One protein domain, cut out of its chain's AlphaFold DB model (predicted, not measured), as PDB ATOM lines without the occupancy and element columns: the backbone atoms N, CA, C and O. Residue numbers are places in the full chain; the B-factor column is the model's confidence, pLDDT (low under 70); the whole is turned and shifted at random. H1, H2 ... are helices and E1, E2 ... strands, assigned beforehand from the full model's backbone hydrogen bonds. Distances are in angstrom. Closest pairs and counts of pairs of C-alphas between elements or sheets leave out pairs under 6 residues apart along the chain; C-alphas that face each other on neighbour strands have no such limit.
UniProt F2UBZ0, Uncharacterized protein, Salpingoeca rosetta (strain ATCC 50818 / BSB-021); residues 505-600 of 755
ATOM      1  N   GLY A 505     131.931 115.127 137.611       30.62
ATOM      2  CA  GLY A 505     131.252 116.429 137.751       30.62
ATOM      3  C   GLY A 505     131.662 117.257 138.989       30.62
ATOM      4  O   GLY A 505     132.499 116.839 139.786       30.62
ATOM      5  N   GLU A 506     131.067 118.445 139.144       28.53
ATOM      6  CA  GLU A 506     131.449 119.486 140.129       28.53
ATOM      7  C   GLU A 506     131.632 119.010 141.586       28.53
ATOM      8  O   GLU A 506     132.386 119.643 142.319       28.53
ATOM      9  N   ASP A 507     131.077 117.852 141.956       29.70
ATOM     10  CA  ASP A 507     131.102 117.291 143.314       29.70
ATOM     11  C   ASP A 507     132.024 116.064 143.495       29.70
ATOM     12  O   ASP A 507     131.815 115.256 144.399       29.70
ATOM     13  N   THR A 508     133.019 115.843 142.629       34.28
ATOM     14  CA  THR A 508     133.833 114.606 142.676       34.28
ATOM     15  C   THR A 508     135.196 114.824 143.330       34.28
ATOM     16  O   THR A 508     135.919 115.764 142.989       34.28
ATOM     17  N   ALA A 509     135.574 113.920 144.238       35.31
ATOM     18  CA  ALA A 509     136.914 113.845 144.807       35.31
ATOM     19  C   ALA A 509     137.977 113.821 143.692       35.31
ATOM     20  O   ALA A 509     137.870 113.076 142.718       35.31
ATOM     21  N   VAL A 510     139.017 114.652 143.828       42.19
ATOM     22  CA  VAL A 510     140.157 114.678 142.900       42.19
ATOM     23  C   VAL A 510     140.944 113.383 143.083       42.19
ATOM     24  O   VAL A 510     141.801 113.292 143.961       42.19
ATOM     25  N   VAL A 511     140.651 112.381 142.259       48.38
ATOM     26  CA  VAL A 511     141.457 111.166 142.186       48.38
ATOM     27  C   VAL A 511     142.681 111.466 141.327       48.38
ATOM     28  O   VAL A 511     142.576 111.706 140.119       48.38
ATOM     29  N   ALA A 512     143.850 111.496 141.967       51.81
ATOM     30  CA  ALA A 512     145.126 111.700 141.295       51.81
ATOM     31  C   ALA A 512     145.832 110.356 141.129       51.81
ATOM     32  O   ALA A 512     146.131 109.680 142.112       51.81
ATOM     33  N   MET A 513     146.147 109.983 139.893       53.22
ATOM     34  CA  MET A 513     147.135 108.931 139.664       53.22
ATOM     35  C   MET A 513     148.519 109.512 139.933       53.22
ATOM     36  O   MET A 513     148.847 110.550 139.372       53.22
ATOM     37  N   VAL A 514     149.312 108.882 140.793       53.53
ATOM     38  CA  VAL A 514     150.692 109.279 141.095       53.53
ATOM     39  C   VAL A 514     151.551 108.023 141.144       53.53
ATOM     40  O   VAL A 514     151.379 107.176 142.017       53.53
ATOM     41  N   ASN A 515     152.489 107.892 140.199       55.78
ATOM     42  CA  ASN A 515     153.436 106.767 140.127       55.78
ATOM     43  C   ASN A 515     152.748 105.386 140.129       55.78
ATOM     44  O   ASN A 515     153.165 104.470 140.837       55.78
ATOM     45  N   GLY A 516     151.660 105.251 139.364       57.53
ATOM     46  CA  GLY A 516     150.893 104.005 139.266       57.53
ATOM     47  C   GLY A 516     150.005 103.693 140.475       57.53
ATOM     48  O   GLY A 516     149.441 102.604 140.532       57.53
ATOM     49  N   LYS A 517     149.856 104.625 141.426       65.38
ATOM     50  CA  LYS A 517     148.901 104.532 142.537       65.38
ATOM     51  C   LYS A 517     147.794 105.559 142.381       65.38
ATOM     52  O   LYS A 517     148.048 106.690 141.980       65.38
ATOM     53  N   MET A 518     146.580 105.165 142.729       69.56
ATOM     54  CA  MET A 518     145.422 106.036 142.798       69.56
ATOM     55  C   MET A 518     145.378 106.662 144.191       69.56
ATOM     56  O   MET A 518     145.254 105.955 145.184       69.56
ATOM     57  N   LEU A 519     145.527 107.979 144.285       67.19
ATOM     58  CA  LEU A 519     145.531 108.679 145.561       67.19
ATOM     59  C   LEU A 519     144.174 109.346 145.825       67.19
ATOM     60  O   LEU A 519     143.672 110.084 144.973       67.19
ATOM     61  N   LYS A 520     143.633 109.144 147.032       73.56
ATOM     62  CA  LYS A 520     142.437 109.823 147.550       73.56
ATOM     63  C   LYS A 520     142.780 110.596 148.819       73.56
ATOM     64  O   LYS A 520     143.413 110.064 149.728       73.56
ATOM     65  N   VAL A 521     142.351 111.854 148.889       65.81
ATOM     66  CA  VAL A 521     142.374 112.646 150.129       65.81
ATOM     67  C   VAL A 521     140.995 112.571 150.753       65.81
ATOM     68  O   VAL A 521     140.033 113.035 150.145       65.81
ATOM     69  N   CYS A 522     140.923 112.057 151.974       70.31
ATOM     70  CA  CYS A 522     139.696 112.032 152.751       70.31
ATOM     71  C   CYS A 522     139.401 113.454 153.245       70.31
ATOM     72  O   CYS A 522     140.144 114.035 154.044       70.31
ATOM     73  N   SER A 523     138.356 114.058 152.693       66.31
ATOM     74  CA  SER A 523     137.952 115.436 152.969       66.31
ATOM     75  C   SER A 523     136.896 115.537 154.068       66.31
ATOM     76  O   SER A 523     136.794 116.594 154.692       66.31
ATOM     77  N   GLY A 524     136.180 114.439 154.334       58.38
ATOM     78  CA  GLY A 524     134.994 114.381 155.182       58.38
ATOM     79  C   GLY A 524     133.762 115.017 154.535       58.38
ATOM     80  O   GLY A 524     132.747 115.192 155.200       58.38
ATOM     81  N   HIS A 525     133.839 115.426 153.264       61.19
ATOM     82  CA  HIS A 525     132.755 116.163 152.630       61.19
ATOM     83  C   HIS A 525     131.528 115.272 152.424       61.19
ATOM     84  O   HIS A 525     131.616 114.216 151.803       61.19
ATOM     85  N   GLY A 526     130.381 115.720 152.940       53.56
ATOM     86  CA  GLY A 526     129.112 115.006 152.826       53.56
ATOM     87  C   GLY A 526     128.951 113.816 153.775       53.56
ATOM     88  O   GLY A 526     127.937 113.132 153.667       53.56
ATOM     89  N   ILE A 527     129.895 113.593 154.697       60.91
ATOM     90  CA  ILE A 527     129.866 112.490 155.664       60.91
ATOM     91  C   ILE A 527     129.385 113.012 157.012       60.91
ATOM     92  O   ILE A 527     130.017 113.877 157.621       60.91
ATOM     93  N   PHE A 528     128.267 112.466 157.484       62.78
ATOM     94  CA  PHE A 528     127.707 112.794 158.786       62.78
ATOM     95  C   PHE A 528     128.143 111.760 159.808       62.78
ATOM     96  O   PHE A 528     128.061 110.558 159.575       62.78
ATOM     97  N   VAL A 529     128.610 112.238 160.956       63.88
ATOM     98  CA  VAL A 529     129.062 111.367 162.033       63.88
ATOM     99  C   VAL A 529     128.400 111.844 163.302       63.88
ATOM    100  O   VAL A 529     128.806 112.863 163.839       63.88
ATOM    101  N   TYR A 530     127.371 111.144 163.770       62.84
ATOM    102  CA  TYR A 530     126.756 111.457 165.060       62.84
ATOM    103  C   TYR A 530     127.540 110.780 166.189       62.84
ATOM    104  O   TYR A 530     128.053 111.438 167.088       62.84
ATOM    105  N   GLU A 531     127.777 109.471 166.085       63.31
ATOM    106  CA  GLU A 531     128.334 108.691 167.195       63.31
ATOM    107  C   GLU A 531     129.834 108.947 167.455       63.31
ATOM    108  O   GLU A 531     130.270 109.118 168.601       63.31
ATOM    109  N   THR A 532     130.663 109.003 166.406       64.62
ATOM    110  CA  THR A 532     132.106 109.294 166.554       64.62
ATOM    111  C   THR A 532     132.349 110.754 166.928       64.62
ATOM    112  O   THR A 532     133.278 111.045 167.686       64.62
ATOM    113  N   PHE A 533     131.506 111.669 166.436       75.44
ATOM    114  CA  PHE A 533     131.529 113.077 166.822       75.44
ATOM    115  C   PHE A 533     131.191 113.243 168.299       75.44
ATOM    116  O   PHE A 533     132.013 113.788 169.028       75.44
ATOM    117  N   ASP A 534     130.064 112.698 168.762       76.62
ATOM    118  CA  ASP A 534     129.608 112.831 170.149       76.62
ATOM    119  C   ASP A 534     130.655 112.317 171.139       76.62
ATOM    120  O   ASP A 534     130.964 112.966 172.141       76.62
ATOM    121  N   ARG A 535     131.295 111.185 170.825       78.88
ATOM    122  CA  ARG A 535     132.372 110.621 171.649       78.88
ATOM    123  C   ARG A 535     133.582 111.551 171.743       78.88
ATOM    124  O   ARG A 535     134.144 111.725 172.828       78.88
ATOM    125  N   LYS A 536     134.009 112.133 170.617       80.50
ATOM    126  CA  LYS A 536     135.154 113.058 170.565       80.50
ATOM    127  C   LYS A 536     134.827 114.402 171.198       80.50
ATOM    128  O   LYS A 536     135.660 114.951 171.915       80.50
ATOM    129  N   LEU A 537     133.617 114.897 170.977       82.94
ATOM    130  CA  LEU A 537     133.113 116.125 171.557       82.94
ATOM    131  C   LEU A 537     133.034 116.007 173.080       82.94
ATOM    132  O   LEU A 537     133.513 116.885 173.791       82.94
ATOM    133  N   GLU A 538     132.531 114.887 173.595       85.00
ATOM    134  CA  GLU A 538     132.475 114.625 175.032       85.00
ATOM    135  C   GLU A 538     133.876 114.486 175.649       85.00
ATOM    136  O   GLU A 538     134.144 115.005 176.736       85.00
ATOM    137  N   ALA A 539     134.814 113.845 174.944       85.31
ATOM    138  CA  ALA A 539     136.214 113.798 175.364       85.31
ATOM    139  C   ALA A 539     136.852 115.200 175.402       85.31
ATOM    140  O   ALA A 539     137.541 115.539 176.370       85.31
ATOM    141  N   ALA A 540     136.585 116.039 174.396       80.50
ATOM    142  CA  ALA A 540     137.058 117.420 174.339       80.50
ATOM    143  C   ALA A 540     136.446 118.283 175.454       80.50
ATOM    144  O   ALA A 540     137.172 119.021 176.125       80.50
ATOM    145  N   ARG A 541     135.141 118.134 175.721       86.94
ATOM    146  CA  ARG A 541     134.438 118.797 176.830       86.94
ATOM    147  C   ARG A 541     135.037 118.417 178.177       86.94
ATOM    148  O   ARG A 541     135.341 119.307 178.967       86.94
ATOM    149  N   LYS A 542     135.306 117.131 178.419       88.19
ATOM    150  CA  LYS A 542     135.975 116.661 179.646       88.19
ATOM    151  C   LYS A 542     137.386 117.230 179.796       88.19
ATOM    152  O   LYS A 542     137.742 117.692 180.880       88.19
ATOM    153  N   ALA A 543     138.176 117.238 178.722       86.00
ATOM    154  CA  ALA A 543     139.535 117.779 178.741       86.00
ATOM    155  C   ALA A 543     139.556 119.295 179.014       86.00
ATOM    156  O   ALA A 543     140.370 119.769 179.805       86.00
ATOM    157  N   LYS A 544     138.636 120.051 178.407       86.44
ATOM    158  CA  LYS A 544     138.492 121.499 178.614       86.44
ATOM    159  C   LYS A 544     137.959 121.835 180.003       86.44
ATOM    160  O   LYS A 544     138.515 122.716 180.659       86.44
ATOM    161  N   ALA A 545     136.976 121.083 180.494       85.81
ATOM    162  CA  ALA A 545     136.449 121.238 181.845       85.81
ATOM    163  C   ALA A 545     137.543 121.037 182.908       85.81
ATOM    164  O   ALA A 545     137.616 121.806 183.863       85.81
ATOM    165  N   ALA A 546     138.458 120.080 182.703       87.69
ATOM    166  CA  ALA A 546     139.618 119.880 183.577       87.69
ATOM    167  C   ALA A 546     140.589 121.081 183.604       87.69
ATOM    168  O   ALA A 546     141.363 121.224 184.549       87.69
ATOM    169  N   MET A 547     140.538 121.956 182.596       87.75
ATOM    170  CA  MET A 547     141.328 123.188 182.492       87.75
ATOM    171  C   MET A 547     140.521 124.454 182.838       87.75
ATOM    172  O   MET A 547     141.043 125.558 182.700       87.75
ATOM    173  N   GLY A 548     139.260 124.320 183.270       78.25
ATOM    174  CA  GLY A 548     138.371 125.454 183.548       78.25
ATOM    175  C   GLY A 548     137.913 126.215 182.296       78.25
ATOM    176  O   GLY A 548     137.547 127.383 182.390       78.25
ATOM    177  N   LEU A 549     137.960 125.574 181.127       85.25
ATOM    178  CA  LEU A 549     137.566 126.142 179.838       85.25
ATOM    179  C   LEU A 549     136.318 125.431 179.295       85.25
ATOM    180  O   LEU A 549     136.039 124.287 179.653       85.25
ATOM    181  N   SER A 550     135.596 126.086 178.389       84.12
ATOM    182  CA  SER A 550     134.546 125.468 177.572       84.12
ATOM    183  C   SER A 550     135.055 125.184 176.157       84.12
ATOM    184  O   SER A 550     136.017 125.804 175.695       84.12
ATOM    185  N   VAL A 551     134.414 124.237 175.473       82.62
ATOM    186  CA  VAL A 551     134.596 124.037 174.028       82.62
ATOM    187  C   VAL A 551     133.856 125.163 173.303       82.62
ATOM    188  O   VAL A 551     132.749 125.529 173.698       82.62
ATOM    189  N   THR A 552     134.496 125.766 172.307       85.56
ATOM    190  CA  THR A 552     133.899 126.808 171.451       85.56
ATOM    191  C   THR A 552     133.210 126.190 170.234       85.56
ATOM    192  O   THR A 552     133.566 125.085 169.844       85.56
ATOM    193  N   SER A 553     132.277 126.900 169.590       74.94
ATOM    194  CA  SER A 553     131.607 126.400 168.374       74.94
ATOM    195  C   SER A 553     132.594 126.063 167.250       74.94
ATOM    196  O   SER A 553     132.457 125.035 166.608       74.94
ATOM    197  N   GLU A 554     133.648 126.868 167.075       77.31
ATOM    198  CA  GLU A 554     134.713 126.601 166.095       77.31
ATOM    199  C   GLU A 554     135.474 125.296 166.397       77.31
ATOM    200  O   GLU A 554     135.919 124.596 165.488       77.31
ATOM    201  N   GLU A 555     135.635 124.955 167.680       79.88
ATOM    202  CA  GLU A 555     136.239 123.689 168.096       79.88
ATOM    203  C   GLU A 555     135.277 122.510 167.904       79.88
ATOM    204  O   GLU A 555     135.737 121.429 167.543       79.88
ATOM    205  N   GLU A 556     133.968 122.700 168.108       80.06
ATOM    206  CA  GLU A 556     132.956 121.681 167.794       80.06
ATOM    207  C   GLU A 556     132.949 121.376 166.288       80.06
ATOM    208  O   GLU A 556     133.095 120.215 165.907       80.06
ATOM    209  N   ASP A 557     132.923 122.405 165.435       76.88
ATOM    210  CA  ASP A 557     132.988 122.255 163.976       76.88
ATOM    211  C   ASP A 557     134.275 121.535 163.538       76.88
ATOM    212  O   ASP A 557     134.241 120.609 162.727       76.88
ATOM    213  N   ALA A 558     135.424 121.890 164.124       77.19
ATOM    214  CA  ALA A 558     136.696 121.231 163.823       77.19
ATOM    215  C   ALA A 558     136.722 119.747 164.237       77.19
ATOM    216  O   ALA A 558     137.370 118.931 163.571       77.19
ATOM    217  N   ILE A 559     136.039 119.385 165.331       80.38
ATOM    218  CA  ILE A 559     135.903 117.995 165.789       80.38
ATOM    219  C   ILE A 559     134.983 117.209 164.847       80.38
ATOM    220  O   ILE A 559     135.322 116.071 164.508       80.38
ATOM    221  N   ALA A 560     133.872 117.803 164.400       76.31
ATOM    222  CA  ALA A 560     132.966 117.204 163.418       76.31
ATOM    223  C   ALA A 560     133.695 116.918 162.098       76.31
ATOM    224  O   ALA A 560     133.722 115.779 161.632       76.31
ATOM    225  N   ASP A 561     134.401 117.917 161.572       74.12
ATOM    226  CA  ASP A 561     135.224 117.818 160.367       74.12
ATOM    227  C   ASP A 561     136.279 116.707 160.455       74.12
ATOM    228  O   ASP A 561     136.530 115.975 159.495       74.12
ATOM    229  N   ALA A 562     136.948 116.587 161.605       77.31
ATOM    230  CA  ALA A 562     137.948 115.550 161.826       77.31
ATOM    231  C   ALA A 562     137.314 114.154 161.918       77.31
ATOM    232  O   ALA A 562     137.865 113.200 161.373       77.31
ATOM    233  N   ALA A 563     136.159 114.027 162.581       80.25
ATOM    234  CA  ALA A 563     135.413 112.772 162.652       80.25
ATOM    235  C   ALA A 563     134.938 112.313 161.266       80.25
ATOM    236  O   ALA A 563     135.119 111.144 160.934       80.25
ATOM    237  N   ALA A 564     134.420 113.227 160.442       76.06
ATOM    238  CA  ALA A 564     133.972 112.935 159.081       76.06
ATOM    239  C   ALA A 564     135.108 112.419 158.186       76.06
ATOM    240  O   ALA A 564     134.937 111.450 157.451       76.06
ATOM    241  N   ARG A 565     136.302 113.019 158.282       79.44
ATOM    242  CA  ARG A 565     137.491 112.580 157.524       79.44
ATOM    243  C   ARG A 565     137.986 111.195 157.927       79.44
ATOM    244  O   ARG A 565     138.481 110.464 157.075       79.44
ATOM    245  N   GLU A 566     137.928 110.874 159.216       82.69
ATOM    246  CA  GLU A 566     138.316 109.553 159.714       82.69
ATOM    247  C   GLU A 566     137.313 108.488 159.278       82.69
ATOM    248  O   GLU A 566     137.739 107.474 158.738       82.69
ATOM    249  N   LEU A 567     136.007 108.759 159.397       83.31
ATOM    250  CA  LEU A 567     134.978 107.834 158.923       83.31
ATOM    251  C   LEU A 567     135.096 107.583 157.412       83.31
ATOM    252  O   LEU A 567     135.036 106.437 156.985       83.31
ATOM    253  N   GLU A 568     135.354 108.623 156.610       83.44
ATOM    254  CA  GLU A 568     135.623 108.453 155.175       83.44
ATOM    255  C   GLU A 568     136.774 107.477 154.917       83.44
ATOM    256  O   GLU A 568     136.687 106.616 154.045       83.44
ATOM    257  N   ALA A 569     137.876 107.640 155.654       84.62
ATOM    258  CA  ALA A 569     139.059 106.812 155.489       84.62
ATOM    259  C   ALA A 569     138.804 105.366 155.929       84.62
ATOM    260  O   ALA A 569     139.271 104.440 155.268       84.62
ATOM    261  N   ASP A 570     138.055 105.177 157.014       88.25
ATOM    262  CA  ASP A 570     137.690 103.862 157.531       88.25
ATOM    263  C   ASP A 570     136.758 103.128 156.561       88.25
ATOM    264  O   ASP A 570     137.026 101.972 156.231       88.25
ATOM    265  N   ASN A 571     135.746 103.815 156.019       88.50
ATOM    266  CA  ASN A 571     134.842 103.275 155.001       88.50
ATOM    267  C   ASN A 571     135.608 102.812 153.754       88.50
ATOM    268  O   ASN A 571     135.438 101.685 153.285       88.50
ATOM    269  N   GLU A 572     136.510 103.659 153.251       88.94
ATOM    270  CA  GLU A 572     137.390 103.328 152.130       88.94
ATOM    271  C   GLU A 572     138.251 102.094 152.405       88.94
ATOM    272  O   GLU A 572     138.330 101.183 151.581       88.94
ATOM    273  N   LEU A 573     138.894 102.036 153.572       90.25
ATOM    274  CA  LEU A 573     139.765 100.922 153.937       90.25
ATOM    275  C   LEU A 573     138.986  99.621 154.142       90.25
ATOM    276  O   LEU A 573     139.454  98.570 153.699       90.25
ATOM    277  N   GLN A 574     137.819  99.682 154.782       92.62
ATOM    278  CA  GLN A 574     136.946  98.532 155.000       92.62
ATOM    279  C   GLN A 574     136.470  97.954 153.667       92.62
ATOM    280  O   GLN A 574     136.629  96.755 153.422       92.62
ATOM    281  N   ALA A 575     135.950  98.802 152.778       91.12
ATOM    282  CA  ALA A 575     135.505  98.377 151.458       91.12
ATOM    283  C   ALA A 575     136.658  97.797 150.631       91.12
ATOM    284  O   ALA A 575     136.503  96.761 149.984       91.12
ATOM    285  N   TRP A 576     137.843  98.415 150.691       90.94
ATOM    286  CA  TRP A 576     139.002  97.931 149.945       90.94
ATOM    287  C   TRP A 576     139.491  96.570 150.432       90.94
ATOM    288  O   TRP A 576     139.792  95.699 149.620       90.94
ATOM    289  N   GLN A 577     139.541  96.360 151.749       91.81
ATOM    290  CA  GLN A 577     139.892  95.061 152.330       91.81
ATOM    291  C   GLN A 577     138.895  93.974 151.929       91.81
ATOM    292  O   GLN A 577     139.290  92.828 151.719       91.81
ATOM    293  N   LEU A 578     137.619  94.339 151.810       93.12
ATOM    294  CA  LEU A 578     136.555  93.415 151.457       93.12
ATOM    295  C   LEU A 578     136.573  93.042 149.966       93.12
ATOM    296  O   LEU A 578     136.463  91.865 149.624       93.12
ATOM    297  N   LEU A 579     136.721  94.025 149.076       92.38
ATOM    298  CA  LEU A 579     136.629  93.827 147.625       92.38
ATOM    299  C   LEU A 579     137.964  93.456 146.972       92.38
ATOM    300  O   LEU A 579     137.986  92.751 145.962       92.38
ATOM    301  N   TYR A 580     139.076  93.902 147.554       92.69
ATOM    302  CA  TYR A 580     140.424  93.739 147.012       92.69
ATOM    303  C   TYR A 580     141.405  93.238 148.087       92.69
ATOM    304  O   TYR A 580     142.432  93.872 148.336       92.69
ATOM    305  N   PRO A 581     141.162  92.072 148.718       87.12
ATOM    306  CA  PRO A 581     141.940  91.600 149.872       87.12
ATOM    307  C   PRO A 581     143.435  91.364 149.582       87.12
ATOM    308  O   PRO A 581     144.251  91.328 150.503       87.12
ATOM    309  N   GLY A 582     143.812  91.187 148.311       83.69
ATOM    310  CA  GLY A 582     145.208  91.060 147.880       83.69
ATOM    311  C   GLY A 582     145.938  92.395 147.686       83.69
ATOM    312  O   GLY A 582     147.167  92.413 147.619       83.69
ATOM    313  N   GLU A 583     145.203  93.505 147.623       84.88
ATOM    314  CA  GLU A 583     145.707  94.826 147.264       84.88
ATOM    315  C   GLU A 583     145.930  95.676 148.516       84.88
ATOM    316  O   GLU A 583     145.011  95.976 149.278       84.88
ATOM    317  N   LYS A 584     147.178  96.089 148.750       84.31
ATOM    318  CA  LYS A 584     147.527  96.884 149.933       84.31
ATOM    319  C   LYS A 584     147.322  98.371 149.673       84.31
ATOM    320  O   LYS A 584     147.970  98.935 148.795       84.31
ATOM    321  N   VAL A 585     146.498  99.005 150.504       84.50
ATOM    322  CA  VAL A 585     146.357 100.466 150.563       84.50
ATOM    323  C   VAL A 585     147.415 101.036 151.499       84.50
ATOM    324  O   VAL A 585     147.546 100.590 152.641       84.50
ATOM    325  N   GLU A 586     148.178 102.025 151.040       82.31
ATOM    326  CA  GLU A 586     149.071 102.773 151.926       82.31
ATOM    327  C   GLU A 586     148.319 103.958 152.530       82.31
ATOM    328  O   GLU A 586     147.742 104.777 151.818       82.31
ATOM    329  N   VAL A 587     148.344 104.053 153.858       80.81
ATOM    330  CA  VAL A 587     147.716 105.148 154.600       80.81
ATOM    331  C   VAL A 587     148.792 106.138 155.014       80.81
ATOM    332  O   VAL A 587     149.704 105.813 155.779       80.81
ATOM    333  N   HIS A 588     148.679 107.372 154.543       70.25
ATOM    334  CA  HIS A 588     149.526 108.469 154.980       70.25
ATOM    335  C   HIS A 588     148.754 109.332 155.977       70.25
ATOM    336  O   HIS A 588     147.867 110.099 155.600       70.25
ATOM    337  N   GLN A 589     149.117 109.233 157.258       65.25
ATOM    338  CA  GLN A 589     148.561 110.110 158.286       65.25
ATOM    339  C   GLN A 589     149.148 111.520 158.145       65.25
ATOM    340  O   GLN A 589     150.326 111.751 158.421       65.25
ATOM    341  N   ARG A 590     148.327 112.457 157.661       60.75
ATOM    342  CA  ARG A 590     148.635 113.892 157.541       60.75
ATOM    343  C   ARG A 590     147.539 114.712 158.227       60.75
ATOM    344  O   ARG A 590     146.715 114.158 158.944       60.75
ATOM    345  N   SER A 591     147.506 116.029 157.996       56.94
ATOM    346  CA  SER A 591     146.384 116.896 158.404       56.94
ATOM    347  C   SER A 591     145.023 116.390 157.921       56.94
ATOM    348  O   SER A 591     144.008 116.649 158.566       56.94
ATOM    349  N   ARG A 592     145.007 115.669 156.797       60.72
ATOM    350  CA  ARG A 592     143.895 114.847 156.325       60.72
ATOM    351  C   ARG A 592     144.426 113.448 155.995       60.72
ATOM    352  O   ARG A 592     145.567 113.351 155.531       60.72
ATOM    353  N   PRO A 593     143.668 112.366 156.230       65.81
ATOM    354  CA  PRO A 593     144.071 111.041 155.775       65.81
ATOM    355  C   PRO A 593     144.229 111.031 154.249       65.81
ATOM    356  O   PRO A 593     143.351 111.500 153.523       65.81
ATOM    357  N   VAL A 594     145.359 110.515 153.763       69.88
ATOM    358  CA  VAL A 594     145.578 110.274 152.330       69.88
ATOM    359  C   VAL A 594     145.766 108.781 152.120       69.88
ATOM    360  O   VAL A 594     146.670 108.181 152.706       69.88
ATOM    361  N   LEU A 595     144.915 108.202 151.282       77.62
ATOM    362  CA  LEU A 595     144.924 106.789 150.927       77.62
ATOM    363  C   LEU A 595     145.551 106.622 149.547       77.62
ATOM    364  O   LEU A 595     145.165 107.305 148.599       77.62
ATOM    365  N   ALA A 596     146.530 105.730 149.439       76.88
ATOM    366  CA  ALA A 596     147.169 105.379 148.183       76.88
ATOM    367  C   ALA A 596     146.805 103.946 147.796       76.88
ATOM    368  O   ALA A 596     147.335 102.977 148.343       76.88
ATOM    369  N   PHE A 597     145.891 103.834 146.841       81.94
ATOM    370  CA  PHE A 597     145.366 102.581 146.331       81.94
ATOM    371  C   PHE A 597     146.191 102.068 145.144       81.94
ATOM    372  O   PHE A 597     146.688 102.862 144.335       81.94
ATOM    373  N   PRO A 598     146.318 100.745 144.983       80.38
ATOM    374  CA  PRO A 598     146.847 100.149 143.760       80.38
ATOM    375  C   PRO A 598     145.967 100.464 142.545       80.38
ATOM    376  O   PRO A 598     144.750 100.618 142.659       80.38
ATOM    377  N   HIS A 599     146.572 100.560 141.359       75.94
ATOM    378  CA  HIS A 599     145.806 100.769 140.133       75.94
ATOM    379  C   HIS A 599     145.120  99.472 139.693       75.94
ATOM    380  O   HIS A 599     145.769  98.563 139.183       75.94
ATOM    381  N   LEU A 600     143.797  99.415 139.842       77.94
ATOM    382  CA  LEU A 600     142.999  98.225 139.530       77.94
ATOM    383  C   LEU A 600     142.749  97.982 138.027       77.94
ATOM    384  O   LEU A 600     142.284  96.909 137.658       77.94
TER     385      LEU A 600
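AT A GLANCE: This is residues 505 to 600 of the 755 residues of an uncharacterized protein of Salpingoeca rosetta (strain ATCC 50818 / BSB-021) (UniProt F2UBZ0). A small, strongly twisted sheet of four strands has one long helix, H2, over one of its faces, and H2 runs on past the sheet to pair loosely with H1, which lies off the sheet. The two helices fold back on each other as a helical hairpin and, with the sheet at the other end, make an elongated shape. The printed part has 96 residues, with two named helices and four named strands in the order E1, E2, H1, H2, E3, E4. The sheet runs E1, E2, E4, E3, all antiparallel, and the class is mixed, helices and strands. The whole is loose, with a radius of gyration of the C-alphas of 16.2 A and spans of 51 by 30 by 21 A.

IN THESE COORDINATES: After residues 505 to 510, strand E1 takes residues 511 to 514, with C-alpha 511 at (141.457, 111.166, 142.186). E2 follows at residues 517 to 521 and is 12.9 A long. H1, residues 531 to 545, is 20.9 A long. H2, residues 553 to 579, is 38.9 A long and begins with C-alpha 553 at (131.607, 126.400, 168.374). E3 takes residues 586 to 588. E4, residues 594 to 598, is 13.3 A long and ends with C-alpha 598 at (146.847, 100.149, 143.760).

HOW THE PARTS SIT: E1 and E2 form a hairpin at 137 degrees, with N 514 and O 517 2.8 A apart, within hydrogen-bond range. E2 and E4 are antiparallel at 156 degrees, with N 518 and O 597 at 2.8 A. E3 and E4 form a hairpin at 164 degrees, with N 588 and O 594 at 2.8 A. E1 and E3 are the edge strands. H2 is on the sheet at a height of 9.8 A, over E4 and along the strands at 10 degrees to E4 on the local plane; these two layers are a sheet with a helix on one face. The closest C-alphas of H2 and E4 are those of Ala 569 and Leu 595, 7.4 A apart. E2, H1, H2 and E3 make a split strand-helix-strand unit, two strands running the same way with E4 between them, and its crossover is right-handed. H1 is not on the sheet. With residues 532 to 537 alone it touches residues 556 to 563 of H2, the closest C-alphas being those of Phe 533 and Ala 560 at 5.5 A. The two helices run opposite ways at a steep tilt of 38 degrees. In H1 and H2 every O i to N i+4 pair is within hydrogen-bond range.

THE WHOLE: The two C-alphas farthest apart are those of Gly 548 and Leu 600, at 52.0 A. The printed part has no cut and no long link. The mean pLDDT of the printed part is 73.7, and it is under 70 at residues 505 to 519, 521, 523 to 532 and 589 to 594.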